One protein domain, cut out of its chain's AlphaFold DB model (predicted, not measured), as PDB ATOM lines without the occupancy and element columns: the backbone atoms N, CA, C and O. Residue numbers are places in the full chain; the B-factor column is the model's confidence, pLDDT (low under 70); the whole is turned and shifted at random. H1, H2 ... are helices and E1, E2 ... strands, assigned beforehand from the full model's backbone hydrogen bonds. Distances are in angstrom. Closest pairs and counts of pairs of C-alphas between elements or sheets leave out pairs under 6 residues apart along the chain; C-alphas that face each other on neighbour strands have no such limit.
ATOM      1  N   ALA A  24      50.974  -1.224 -18.452       97.31
ATOM      2  CA  ALA A  24      49.639  -0.711 -18.207       97.31
ATOM      3  C   ALA A  24      48.718  -1.883 -17.882       97.31
ATOM      4  O   ALA A  24      48.828  -2.940 -18.500       97.31
ATOM      5  N   THR A  25      47.830  -1.669 -16.918       98.31
ATOM      6  CA  THR A  25      46.866  -2.663 -16.459       98.31
ATOM      7  C   THR A  25      45.490  -2.018 -16.421       98.31
ATOM      8  O   THR A  25      45.347  -0.893 -15.933       98.31
ATOM      9  N   ALA A  26      44.488  -2.710 -16.950       98.06
ATOM     10  CA  ALA A  26      43.111  -2.245 -16.973       98.06
ATOM     11  C   ALA A  26      42.146  -3.390 -16.669       98.06
ATOM     12  O   ALA A  26      42.349  -4.523 -17.091       98.06
ATOM     13  N   THR A  27      41.057  -3.073 -15.975       97.94
ATOM     14  CA  THR A  27      39.930  -3.993 -15.831       97.94
ATOM     15  C   THR A  27      38.953  -3.770 -16.979       97.94
ATOM     16  O   THR A  27      38.415  -2.672 -17.135       97.94
ATOM     17  N   VAL A  28      38.713  -4.805 -17.779       94.31
ATOM     18  CA  VAL A  28      37.894  -4.752 -18.992       94.31
ATOM     19  C   VAL A  28      36.724  -5.729 -18.913       94.31
ATOM     20  O   VAL A  28      36.837  -6.828 -18.375       94.31
ATOM     21  N   ILE A  29      35.592  -5.334 -19.495       93.50
ATOM     22  CA  ILE A  29      34.479  -6.230 -19.822       93.50
ATOM     23  C   ILE A  29      34.357  -6.211 -21.340       93.50
ATOM     24  O   ILE A  29      34.171  -5.155 -21.944       93.50
ATOM     25  N   THR A  30      34.505  -7.377 -21.961       89.50
ATOM     26  CA  THR A  30      34.593  -7.502 -23.417       89.50
ATOM     27  C   THR A  30      33.272  -7.998 -23.995       89.50
ATOM     28  O   THR A  30      32.704  -8.970 -23.512       89.50
ATOM     29  N   GLY A  31      32.789  -7.357 -25.059       89.88
ATOM     30  CA  GLY A  31      31.521  -7.711 -25.694       89.88
ATOM     31  C   GLY A  31      31.432  -7.249 -27.147       89.88
ATOM     32  O   GLY A  31      32.449  -6.999 -27.793       89.88
ATOM     33  N   GLY A  32      30.207  -7.146 -27.665       91.25
ATOM     34  CA  GLY A  32      29.927  -6.764 -29.053       91.25
ATOM     35  C   GLY A  32      29.735  -7.952 -30.004       91.25
ATOM     36  O   GLY A  32      29.958  -9.107 -29.651       91.25
ATOM     37  N   GLY A  33      29.294  -7.665 -31.233       93.31
ATOM     38  CA  GLY A  33      28.842  -8.684 -32.193       93.31
ATOM     39  C   GLY A  33      29.939  -9.544 -32.832       93.31
ATOM     40  O   GLY A  33      29.620 -10.548 -33.465       93.31
ATOM     41  N   VAL A  34      31.220  -9.188 -32.672       93.25
ATOM     42  CA  VAL A  34      32.329  -9.947 -33.274       93.25
ATOM     43  C   VAL A  34      32.448 -11.349 -32.673       93.25
ATOM     44  O   VAL A  34      32.704 -12.306 -33.388       93.25
ATOM     45  N   TRP A  35      32.193 -11.503 -31.376       93.06
ATOM     46  CA  TRP A  35      32.362 -12.773 -30.671       93.06
ATOM     47  C   TRP A  35      31.404 -13.866 -31.138       93.06
ATOM     48  O   TRP A  35      31.897 -14.894 -31.609       93.06
ATOM     49  N   PRO A  36      30.071 -13.648 -31.135       94.38
ATOM     50  CA  PRO A  36      29.151 -14.646 -31.668       94.38
ATOM     51  C   PRO A  36      29.387 -14.903 -33.162       94.38
ATOM     52  O   PRO A  36      29.288 -16.046 -33.600       94.38
ATOM     53  N   MET A  37      29.776 -13.886 -33.945       95.75
ATOM     54  CA  MET A  37      30.152 -14.064 -35.357       95.75
ATOM     55  C   MET A  37      31.342 -15.021 -35.528       95.75
ATOM     56  O   MET A  37      31.393 -15.777 -36.495       95.75
ATOM     57  N   LYS A  38      32.288 -15.009 -34.586       97.06
ATOM     58  CA  LYS A  38      33.445 -15.908 -34.559       97.06
ATOM     59  C   LYS A  38      33.174 -17.244 -33.863       97.06
ATOM     60  O   LYS A  38      34.107 -18.022 -33.696       97.06
ATOM     61  N   GLY A  39      31.922 -17.538 -33.504       95.12
ATOM     62  CA  GLY A  39      31.540 -18.782 -32.832       95.12
ATOM     63  C   GLY A  39      31.971 -18.844 -31.365       95.12
ATOM     64  O   GLY A  39      32.118 -19.934 -30.821       95.12
ATOM     65  N   LEU A  40      32.197 -17.688 -30.736       93.00
ATOM     66  CA  LEU A  40      32.667 -17.569 -29.361       93.00
ATOM     67  C   LEU A  40      31.630 -16.859 -28.490       93.00
ATOM     68  O   LEU A  40      31.049 -15.845 -28.880       93.00
ATOM     69  N   GLU A  41      31.462 -17.350 -27.268       89.06
ATOM     70  CA  GLU A  41      30.694 -16.674 -26.227       89.06
ATOM     71  C   GLU A  41      31.644 -15.866 -25.335       89.06
ATOM     72  O   GLU A  41      32.703 -16.352 -24.928       89.06
ATOM     73  N   GLN A  42      31.298 -14.606 -25.065       88.19
ATOM     74  CA  GLN A  42      32.005 -13.798 -24.073       88.19
ATOM     75  C   GLN A  42      31.197 -13.778 -22.792       88.19
ATOM     76  O   GLN A  42      30.032 -13.383 -22.795       88.19
ATOM     77  N   ASP A  43      31.843 -14.157 -21.700       85.75
ATOM     78  CA  ASP A  43      31.283 -13.957 -20.380       85.75
ATOM     79  C   ASP A  43      31.342 -12.462 -19.995       85.75
ATOM     80  O   ASP A  43      32.275 -11.756 -20.393       85.75
ATOM     81  N   PRO A  44      30.366 -11.964 -19.217       88.12
ATOM     82  CA  PRO A  44      30.319 -10.569 -18.793       88.12
ATOM     83  C   PRO A  44      31.232 -10.273 -17.593       88.12
ATOM     84  O   PRO A  44      31.139  -9.180 -17.030       88.12
ATOM     85  N   ASN A  45      32.069 -11.221 -17.150       91.12
ATOM     86  CA  ASN A  45      32.888 -10.998 -15.968       91.12
ATOM     87  C   ASN A  45      34.048 -10.047 -16.295       91.12
ATOM     88  O   ASN A  45      34.682 -10.173 -17.351       91.12
ATOM     89  N   PRO A  46      34.358  -9.102 -15.391       94.50
ATOM     90  CA  PRO A  46      35.540  -8.270 -15.519       94.50
ATOM     91  C   PRO A  46      36.816  -9.111 -15.536       94.50
ATOM     92  O   PRO A  46      36.953 -10.066 -14.772       94.50
ATOM     93  N   ARG A  47      37.760  -8.711 -16.383       95.31
ATOM     94  CA  ARG A  47      39.087  -9.323 -16.511       95.31
ATOM     95  C   ARG A  47      40.132  -8.246 -16.372       95.31
ATOM     96  O   ARG A  47      39.895  -7.113 -16.777       95.31
ATOM     97  N   GLU A  48      41.283  -8.597 -15.844       97.75
ATOM     98  CA  GLU A  48      42.447  -7.740 -15.888       97.75
ATOM     99  C   GLU A  48      43.243  -8.026 -17.161       97.75
ATOM    100  O   GLU A  48      43.622  -9.165 -17.428       97.75
ATOM    101  N   GLU A  49      43.481  -6.987 -17.952       97.62
ATOM    102  CA  GLU A  49      44.403  -7.006 -19.080       97.62
ATOM    103  C   GLU A  49      45.653  -6.221 -18.694       97.62
ATOM    104  O   GLU A  49      45.564  -5.076 -18.244       97.62
ATOM    105  N   THR A  50      46.819  -6.839 -18.862       98.38
ATOM    106  CA  THR A  50      48.120  -6.214 -18.629       98.38
ATOM    107  C   THR A  50      48.957  -6.275 -19.896       98.38
ATOM    108  O   THR A  50      49.125  -7.343 -20.480       98.38
ATOM    109  N   ILE A  51      49.530  -5.136 -20.280       98.25
ATOM    110  CA  ILE A  51      50.456  -5.013 -21.408       98.25
ATOM    111  C   ILE A  51      51.800  -4.448 -20.954       98.25
ATOM    112  O   ILE A  51      51.872  -3.680 -19.986       98.25
ATOM    113  N   THR A  52      52.860  -4.766 -21.691       98.12
ATOM    114  CA  THR A  52      54.155  -4.087 -21.559       98.12
ATOM    115  C   THR A  52      54.238  -2.950 -22.576       98.12
ATOM    116  O   THR A  52      53.853  -3.096 -23.728       98.12
ATOM    117  N   LEU A  53      54.704  -1.773 -22.156       96.25
ATOM    118  CA  LEU A  53      54.680  -0.570 -23.003       96.25
ATOM    119  C   LEU A  53      55.847  -0.503 -23.995       96.25
ATOM    120  O   LEU A  53      55.775   0.214 -24.985       96.25
ATOM    121  N   HIS A  54      56.934  -1.227 -23.737       95.88
ATOM    122  CA  HIS A  54      58.142  -1.199 -24.573       95.88
ATOM    123  C   HIS A  54      58.463  -2.544 -25.228       95.88
ATOM    124  O   HIS A  54      59.487  -2.671 -25.894       95.88
ATOM    125  N   GLU A  55      57.606  -3.536 -25.026       96.69
ATOM    126  CA  GLU A  55      57.730  -4.886 -25.565       96.69
ATOM    127  C   GLU A  55      56.335  -5.337 -25.978       96.69
ATOM    128  O   GLU A  55      55.361  -5.023 -25.296       96.69
ATOM    129  N   GLU A  56      56.222  -6.072 -27.079       96.88
ATOM    130  CA  GLU A  56      54.934  -6.570 -27.558       96.88
ATOM    131  C   GLU A  56      54.517  -7.803 -26.742       96.88
ATOM    132  O   GLU A  56      54.644  -8.941 -27.184       96.88
ATOM    133  N   THR A  57      54.073  -7.574 -25.507       98.25
ATOM    134  CA  THR A  57      53.558  -8.624 -24.625       98.25
ATOM    135  C   THR A  57      52.247  -8.204 -23.984       98.25
ATOM    136  O   THR A  57      52.051  -7.034 -23.635       98.25
ATOM    137  N   ALA A  58      51.345  -9.171 -23.838       98.19
ATOM    138  CA  ALA A  58      50.033  -8.974 -23.241       98.19
ATOM    139  C   ALA A  58      49.586 -10.222 -22.473       98.19
ATOM    140  O   ALA A  58      49.995 -11.345 -22.781       98.19
ATOM    141  N   SER A  59      48.742 -10.014 -21.469       98.19
ATOM    142  CA  SER A  59      48.134 -11.078 -20.683       98.19
ATOM    143  C   SER A  59      46.751 -10.662 -20.209       98.19
ATOM    144  O   SER A  59      46.567  -9.536 -19.744       98.19
ATOM    145  N   VAL A  60      45.792 -11.580 -20.304       97.31
ATOM    146  CA  VAL A  60      44.447 -11.438 -19.740       97.31
ATOM    147  C   VAL A  60      44.250 -12.476 -18.641       97.31
ATOM    148  O   VAL A  60      44.502 -13.660 -18.862       97.31
ATOM    149  N   SER A  61      43.758 -12.043 -17.480       96.94
ATOM    150  CA  SER A  61      43.442 -12.906 -16.338       96.94
ATOM    151  C   SER A  61      42.156 -12.452 -15.624       96.94
ATOM    152  O   SER A  61      41.977 -11.253 -15.407       96.94
ATOM    153  N   PRO A  62      41.247 -13.359 -15.225       95.94
ATOM    154  CA  PRO A  62      41.232 -14.780 -15.568       95.94
ATOM    155  C   PRO A  62      40.820 -15.009 -17.035       95.94
ATOM    156  O   PRO A  62      40.149 -14.172 -17.647       95.94
ATOM    157  N   PHE A  63      41.175 -16.166 -17.602       94.00
ATOM    158  CA  PHE A  63      40.804 -16.542 -18.971       94.00
ATOM    159  C   PHE A  63      40.179 -17.939 -19.044       94.00
ATOM    160  O   PHE A  63      40.867 -18.955 -19.066       94.00
ATOM    161  N   GLY A  64      38.848 -18.009 -19.129       90.19
ATOM    162  CA  GLY A  64      38.098 -19.271 -19.228       90.19
ATOM    163  C   GLY A  64      37.990 -20.037 -17.903       90.19
ATOM    164  O   GLY A  64      36.899 -20.480 -17.558       90.19
ATOM    165  N   GLN A  65      39.080 -20.129 -17.135       94.12
ATOM    166  CA  GLN A  65      39.095 -20.578 -15.739       94.12
ATOM    167  C   GLN A  65      39.766 -19.534 -14.841       94.12
ATOM    168  O   GLN A  65      40.548 -18.709 -15.312       94.12
ATOM    169  N   MET A  66      39.449 -19.564 -13.544       94.44
ATOM    170  CA  MET A  66      39.927 -18.571 -12.568       94.44
ATOM    171  C   MET A  66      41.444 -18.587 -12.377       94.44
ATOM    172  O   MET A  66      42.031 -17.559 -12.060       94.44
ATOM    173  N   ASP A  67      42.077 -19.742 -12.561       97.44
ATOM    174  CA  ASP A  67      43.518 -19.925 -12.440       97.44
ATOM    175  C   ASP A  67      44.233 -19.896 -13.795       97.44
ATOM    176  O   ASP A  67      45.411 -20.233 -13.846       97.44
ATOM    177  N   TRP A  68      43.555 -19.521 -14.884       97.56
ATOM    178  CA  TRP A  68      44.140 -19.430 -16.221       97.56
ATOM    179  C   TRP A  68      44.385 -17.979 -16.623       97.56
ATOM    180  O   TRP A  68      43.584 -17.096 -16.321       97.56
ATOM    181  N   HIS A  69      45.452 -17.753 -17.378       98.19
ATOM    182  CA  HIS A  69      45.771 -16.469 -17.992       98.19
ATOM    183  C   HIS A  69      46.361 -16.667 -19.388       98.19
ATOM    184  O   HIS A  69      46.865 -17.744 -19.711       98.19
ATOM    185  N   THR A  70      46.284 -15.637 -20.228       98.25
ATOM    186  CA  THR A  70      46.937 -15.653 -21.544       98.25
ATOM    187  C   THR A  70      48.374 -15.146 -21.435       98.25
ATOM    188  O   THR A  70      48.680 -14.317 -20.582       98.25
ATOM    189  N   ALA A  71      49.267 -15.647 -22.281       98.25
ATOM    190  CA  ALA A  71      50.660 -15.220 -22.356       98.25
ATOM    191  C   ALA A  71      51.022 -14.979 -23.823       98.25
ATOM    192  O   ALA A  71      51.379 -15.910 -24.552       98.25
ATOM    193  N   PHE A  72      50.872 -13.730 -24.264       98.50
ATOM    194  CA  PHE A  72      51.115 -13.321 -25.641       98.50
ATOM    195  C   PHE A  72      52.502 -12.703 -25.827       98.50
ATOM    196  O   PHE A  72      52.917 -11.824 -25.069       98.50
ATOM    197  N   THR A  73      53.164 -13.119 -26.904       98.19
ATOM    198  CA  THR A  73      54.280 -12.459 -27.585       98.19
ATOM    199  C   THR A  73      54.066 -12.572 -29.106       98.19
ATOM    200  O   THR A  73      53.247 -13.387 -29.550       98.19
ATOM    201  N   PRO A  74      54.816 -11.842 -29.958       97.50
ATOM    202  CA  PRO A  74      54.613 -11.894 -31.411       97.50
ATOM    203  C   PRO A  74      54.785 -13.301 -31.994       97.50
ATOM    204  O   PRO A  74      54.140 -13.667 -32.980       97.50
ATOM    205  N   ASP A  75      55.641 -14.100 -31.357       98.06
ATOM    206  CA  ASP A  75      56.010 -15.439 -31.800       98.06
ATOM    207  C   ASP A  75      55.260 -16.553 -31.065       98.06
ATOM    208  O   ASP A  75      55.351 -17.709 -31.482       98.06
ATOM    209  N   ARG A  76      54.500 -16.244 -30.004       98.38
ATOM    210  CA  ARG A  76      53.831 -17.250 -29.172       98.38
ATOM    211  C   ARG A  76      52.572 -16.709 -28.502       98.38
ATOM    212  O   ARG A  76      52.599 -15.666 -27.867       98.38
ATOM    213  N   ILE A  77      51.498 -17.488 -28.544       98.62
ATOM    214  CA  ILE A  77      50.347 -17.326 -27.652       98.62
ATOM    215  C   ILE A  77      50.153 -18.611 -26.857       98.62
ATOM    216  O   ILE A  77      50.203 -19.709 -27.418       98.62
ATOM    217  N   ALA A  78      49.920 -18.483 -25.558       98.56
ATOM    218  CA  ALA A  78      49.550 -19.603 -24.712       98.56
ATOM    219  C   ALA A  78      48.443 -19.228 -23.732       98.56
ATOM    220  O   ALA A  78      48.257 -18.061 -23.392       98.56
ATOM    221  N   ILE A  79      47.728 -20.250 -23.278       98.50
ATOM    222  CA  ILE A  79      46.898 -20.204 -22.080       98.50
ATOM    223  C   ILE A  79      47.656 -20.999 -21.024       98.50
ATOM    224  O   ILE A  79      47.973 -22.173 -21.236       98.50
ATOM    225  N   GLU A  80      47.959 -20.357 -19.908       98.62
ATOM    226  CA  GLU A  80      48.782 -20.905 -18.837       98.62
ATOM    227  C   GLU A  80      48.023 -20.867 -17.513       98.62
ATOM    228  O   GLU A  80      47.229 -19.962 -17.249       98.62
ATOM    229  N   THR A  81      48.273 -21.844 -16.649       98.31
ATOM    230  CA  THR A  81      47.794 -21.814 -15.271       98.31
ATOM    231  C   THR A  81      48.656 -20.861 -14.442       98.31
ATOM    232  O   THR A  81      49.834 -20.646 -14.730       98.31
ATOM    233  N   THR A  82      48.123 -20.340 -13.341       97.19
ATOM    234  CA  THR A  82      48.883 -19.526 -12.370       97.19
ATOM    235  C   THR A  82      50.042 -20.291 -11.716       97.19
ATOM    236  O   THR A  82      50.944 -19.684 -11.145       97.19
ATOM    237  N   THR A  83      50.048 -21.623 -11.822       97.00
ATOM    238  CA  THR A  83      51.137 -22.505 -11.375       97.00
ATOM    239  C   THR A  83      52.207 -22.757 -12.447       97.00
ATOM    240  O   THR A  83      53.146 -23.508 -12.190       97.00
ATOM    241  N   GLY A  84      52.092 -22.134 -13.627       94.56
ATOM    242  CA  GLY A  84      53.059 -22.232 -14.728       94.56
ATOM    243  C   GLY A  84      52.844 -23.421 -15.670       94.56
ATOM    244  O   GLY A  84      53.726 -23.749 -16.461       94.56
ATOM    245  N   GLY A  85      51.697 -24.100 -15.585       98.25
ATOM    246  CA  GLY A  85      51.333 -25.171 -16.508       98.25
ATOM    247  C   GLY A  85      50.800 -24.609 -17.823       98.25
ATOM    248  O   GLY A  85      49.957 -23.720 -17.818       98.25
ATOM    249  N   VAL A  86      51.236 -25.153 -18.957       98.31
ATOM    250  CA  VAL A  86      50.694 -24.781 -20.270       98.31
ATOM    251  C   VAL A  86      49.443 -25.610 -20.550       98.31
ATOM    252  O   VAL A  86      49.504 -26.836 -20.622       98.31
ATOM    253  N   VAL A  87      48.306 -24.939 -20.717       98.19
ATOM    254  CA  VAL A  87      47.023 -25.564 -21.066       98.19
ATOM    255  C   VAL A  87      46.921 -25.760 -22.575       98.19
ATOM    256  O   VAL A  87      46.486 -26.806 -23.052       98.19
ATOM    257  N   SER A  88      47.297 -24.732 -23.333       98.12
ATOM    258  CA  SER A  88      47.290 -24.730 -24.793       98.12
ATOM    259  C   SER A  88      48.281 -23.691 -25.299       98.12
ATOM    260  O   SER A  88      48.476 -22.664 -24.654       98.12
ATOM    261  N   GLU A  89      48.901 -23.946 -26.446       98.56
ATOM    262  CA  GLU A  89      49.963 -23.105 -26.993       98.56
ATOM    263  C   GLU A  89      49.945 -23.110 -28.521       98.56
ATOM    264  O   GLU A  89      49.608 -24.108 -29.165       98.56
ATOM    265  N   ARG A  90      50.347 -21.980 -29.103       98.56
ATOM    266  CA  ARG A  90      50.624 -21.840 -30.527       98.56
ATOM    267  C   ARG A  90      51.815 -20.922 -30.761       98.56
ATOM    268  O   ARG A  90      51.852 -19.798 -30.266       98.56
ATOM    269  N   LEU A  91      52.730 -21.380 -31.609       98.50
ATOM    270  CA  LEU A  91      53.796 -20.558 -32.178       98.50
ATOM    271  C   LEU A  91      53.315 -19.832 -33.438       98.50
ATOM    272  O   LEU A  91      52.435 -20.322 -34.150       98.50
ATOM    273  N   HIS A  92      53.909 -18.675 -33.716       97.38
ATOM    274  CA  HIS A  92      53.560 -17.797 -34.835       97.38
ATOM    275  C   HIS A  92      52.044 -17.520 -34.919       97.38
ATOM    276  O   HIS A  92      51.416 -17.809 -35.945       97.38
ATOM    277  N   PRO A  93      51.424 -16.955 -33.860       97.19
ATOM    278  CA  PRO A  93      49.971 -16.783 -33.747       97.19
ATOM    279  C   PRO A  93      49.335 -16.135 -34.980       97.19
ATOM    280  O   PRO A  93      48.290 -16.589 -35.456       97.19
ATOM    281  N   LYS A  94      50.007 -15.136 -35.566       96.00
ATOM    282  CA  LYS A  94      49.551 -14.427 -36.768       96.00
ATOM    283  C   LYS A  94      49.336 -15.346 -37.977       96.00
ATOM    284  O   LYS A  94      48.418 -15.110 -38.758       96.00
ATOM    285  N   ALA A  95      50.132 -16.407 -38.123       97.50
ATOM    286  CA  ALA A  95      50.000 -17.351 -39.231       97.50
ATOM    287  C   ALA A  95      48.686 -18.150 -39.171       97.50
ATOM    288  O   ALA A  95      48.178 -18.550 -40.217       97.50
ATOM    289  N   SER A  96      48.086 -18.322 -37.984       97.06
ATOM    290  CA  SER A  96      46.802 -19.031 -37.836       97.06
ATOM    291  C   SER A  96      45.626 -18.335 -38.518       97.06
ATOM    292  O   SER A  96      44.606 -18.967 -38.755       97.06
ATOM    293  N   PHE A  97      45.763 -17.051 -38.857       96.50
ATOM    294  CA  PHE A  97      44.729 -16.290 -39.554       96.50
ATOM    295  C   PHE A  97      44.819 -16.404 -41.085       96.50
ATOM    296  O   PHE A  97      43.984 -15.837 -41.791       96.50
ATOM    297  N   ALA A  98      45.819 -17.101 -41.635       97.94
ATOM    298  CA  ALA A  98      45.964 -17.248 -43.080       97.94
ATOM    299  C   ALA A  98      44.722 -17.921 -43.695       97.94
ATOM    300  O   ALA A  98      44.289 -18.985 -43.261       97.94
ATOM    301  N   GLY A  99      44.132 -17.285 -44.713       97.50
ATOM    302  CA  GLY A  99      42.920 -17.781 -45.376       97.50
ATOM    303  C   GLY A  99      41.615 -17.544 -44.608       97.50
ATOM    304  O   GLY A  99      40.554 -17.933 -45.096       97.50
ATOM    305  N   HIS A 100      41.653 -16.888 -43.443       97.75
ATOM    306  CA  HIS A 100      40.436 -16.503 -42.738       97.75
ATOM    307  C   HIS A 100      39.635 -15.467 -43.535       97.75
ATOM    308  O   HIS A 100      40.175 -14.513 -44.095       97.75
ATOM    309  N   VAL A 101      38.315 -15.627 -43.513       96.44
ATOM    310  CA  VAL A 101      37.333 -14.646 -43.983       96.44
ATOM    311  C   VAL A 101      36.499 -14.142 -42.801       96.44
ATOM    312  O   VAL A 101      36.677 -14.573 -41.657       96.44
ATOM    313  N   MET A 102      35.565 -13.222 -43.059       94.81
ATOM    314  CA  MET A 102      34.759 -12.576 -42.014       94.81
ATOM    315  C   MET A 102      34.096 -13.576 -41.054       94.81
ATOM    316  O   MET A 102      34.149 -13.376 -39.847       94.81
ATOM    317  N   ASN A 103      33.559 -14.687 -41.562       95.69
ATOM    318  CA  ASN A 103      32.821 -15.663 -40.751       95.69
ATOM    319  C   ASN A 103      33.636 -16.914 -40.391       95.69
ATOM    320  O   ASN A 103      33.062 -17.874 -39.888       95.69
ATOM    321  N   THR A 104      34.949 -16.945 -40.659       97.94
ATOM    322  CA  THR A 104      35.780 -18.064 -40.192       97.94
ATOM    323  C   THR A 104      35.761 -18.080 -38.660       97.94
ATOM    324  O   THR A 104      36.127 -17.048 -38.075       97.94
ATOM    325  N   PRO A 105      35.331 -19.191 -38.021       97.38
ATOM    326  CA  PRO A 105      35.305 -19.310 -36.569       97.38
ATOM    327  C   PRO A 105      36.694 -19.148 -35.967       97.38
ATOM    328  O   PRO A 105      37.698 -19.431 -36.622       97.38
ATOM    329  N   TRP A 106      36.737 -18.699 -34.719       97.25
ATOM    330  CA  TRP A 106      37.971 -18.622 -33.955       97.25
ATOM    331  C   TRP A 106      38.069 -19.761 -32.954       97.25
ATOM    332  O   TRP A 106      37.086 -20.134 -32.317       97.25
ATOM    333  N   ASP A 107      39.279 -20.281 -32.787       94.94
ATOM    334  CA  ASP A 107      39.605 -21.139 -31.653       94.94
ATOM    335  C   ASP A 107      39.998 -20.308 -30.411       94.94
ATOM    336  O   ASP A 107      40.204 -19.092 -30.512       94.94
ATOM    337  N   PRO A 108      40.113 -20.930 -29.219       93.25
ATOM    338  CA  PRO A 108      40.455 -20.202 -28.001       93.25
ATOM    339  C   PRO A 108      41.766 -19.409 -28.077       93.25
ATOM    340  O   PRO A 108      41.841 -18.353 -27.461       93.25
ATOM    341  N   LEU A 109      42.767 -19.869 -28.842       96.50
ATOM    342  CA  LEU A 109      44.065 -19.197 -28.979       96.50
ATOM    343  C   LEU A 109      44.043 -18.022 -29.969       96.50
ATOM    344  O   LEU A 109      44.980 -17.237 -29.990       96.50
ATOM    345  N   GLN A 110      43.009 -17.890 -30.803       95.62
ATOM    346  CA  GLN A 110      42.792 -16.696 -31.638       95.62
ATOM    347  C   GLN A 110      42.058 -15.579 -30.890       95.62
ATOM    348  O   GLN A 110      42.054 -14.435 -31.339       95.62
ATOM    349  N   ARG A 111      41.420 -15.922 -29.768       90.75
ATOM    350  CA  ARG A 111      40.787 -14.989 -28.828       90.75
ATOM    351  C   ARG A 111      41.693 -14.627 -27.644       90.75
ATOM    352  O   ARG A 111      41.428 -13.604 -27.015       90.75
TER     353      ARG A 111
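Overview. This is residues 24 to 111 of the 112 residues of an uncharacterized protein of Dictyobacter alpinus (UniProt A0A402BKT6). Six strands stand side by side in chain order as a wall made of two small sheets, with E3 of the first next to E4 of the second. From this wall two arms reach out on the same side, one with H1 between E1 and E2, the other with H2 and the link of 10 residues after it, which folds back to H3, over E5. The printed part has 88 residues, with three short named helices and six named strands in the order E1 H1 E2 E3 E4 E5 E6 H2 H3, and its class is mixed, helices and strands. The sheets run E1 E2 E3 and E4 E5 E6, both antiparallel. The whole is compact, with a radius of gyration of the C-alphas of 13.3 A and spans of 34 by 29 by 26 A.

Arrangement. E1, residues 24 to 28, is an edge strand and the antiparallel neighbour of E2, residues 47 to 52, at 158 degrees; N 26 and O 49 are 2.9 A apart, within hydrogen-bond range. H1, residues 34 to 37, is not on either sheet and touches no helix. E2 and E3, residues 58 to 61, form a hairpin, with N 50 and O 59 at 2.8 A. E3 and E4, residues 68 to 73, have 14 pairs of C-alphas within 8 A, the closest being those of Ser 61 and His 69, 4.6 A apart. E4, E5, residues 76 to 81, and E6, residues 86 to 91, form a meander, each strand the antiparallel neighbour of the one before; N 71 and O 78 are 2.8 A apart, N 77 and O 90 2.9 A. H2, residues 93 to 97, only grazes this sheet, with residues 93 to 96. H3, residues 108 to 111, is on the same sheet at a height of 8.3 A and lies only just over E5, with 3 C-alphas falling on it. H2 and H3 only just touch, with 3 pairs within 8 A; the closest C-alphas are those of Pro 93 and Gln 110, 7.5 A apart. H2 has 0 of 1 O i to N i+4 pairs within range but 2 of 2 O i to N i+3 pairs; H1 and H3 are too short for an i+4 pair.

Along the chain. E1 begins at C-alpha 24, (49.639, -0.711, -18.207), and is 12.4 A long. E2 and E4 each measure 16.7 A, E5 15.8 A, E6 13.0 A and E3 10.3 A. C-alpha 68, where E4 begins, is at (44.140, -19.430, -16.221). H3 ends at C-alpha 111, (40.787, -14.989, -28.828).

Size, cuts and confidence. The farthest C-alphas, those of Thr 83 and Val 101, are 36.3 A apart. The printed part has no cut, and no link is long. The mean pLDDT of the printed part is 96.0, and no printed residue is under 70.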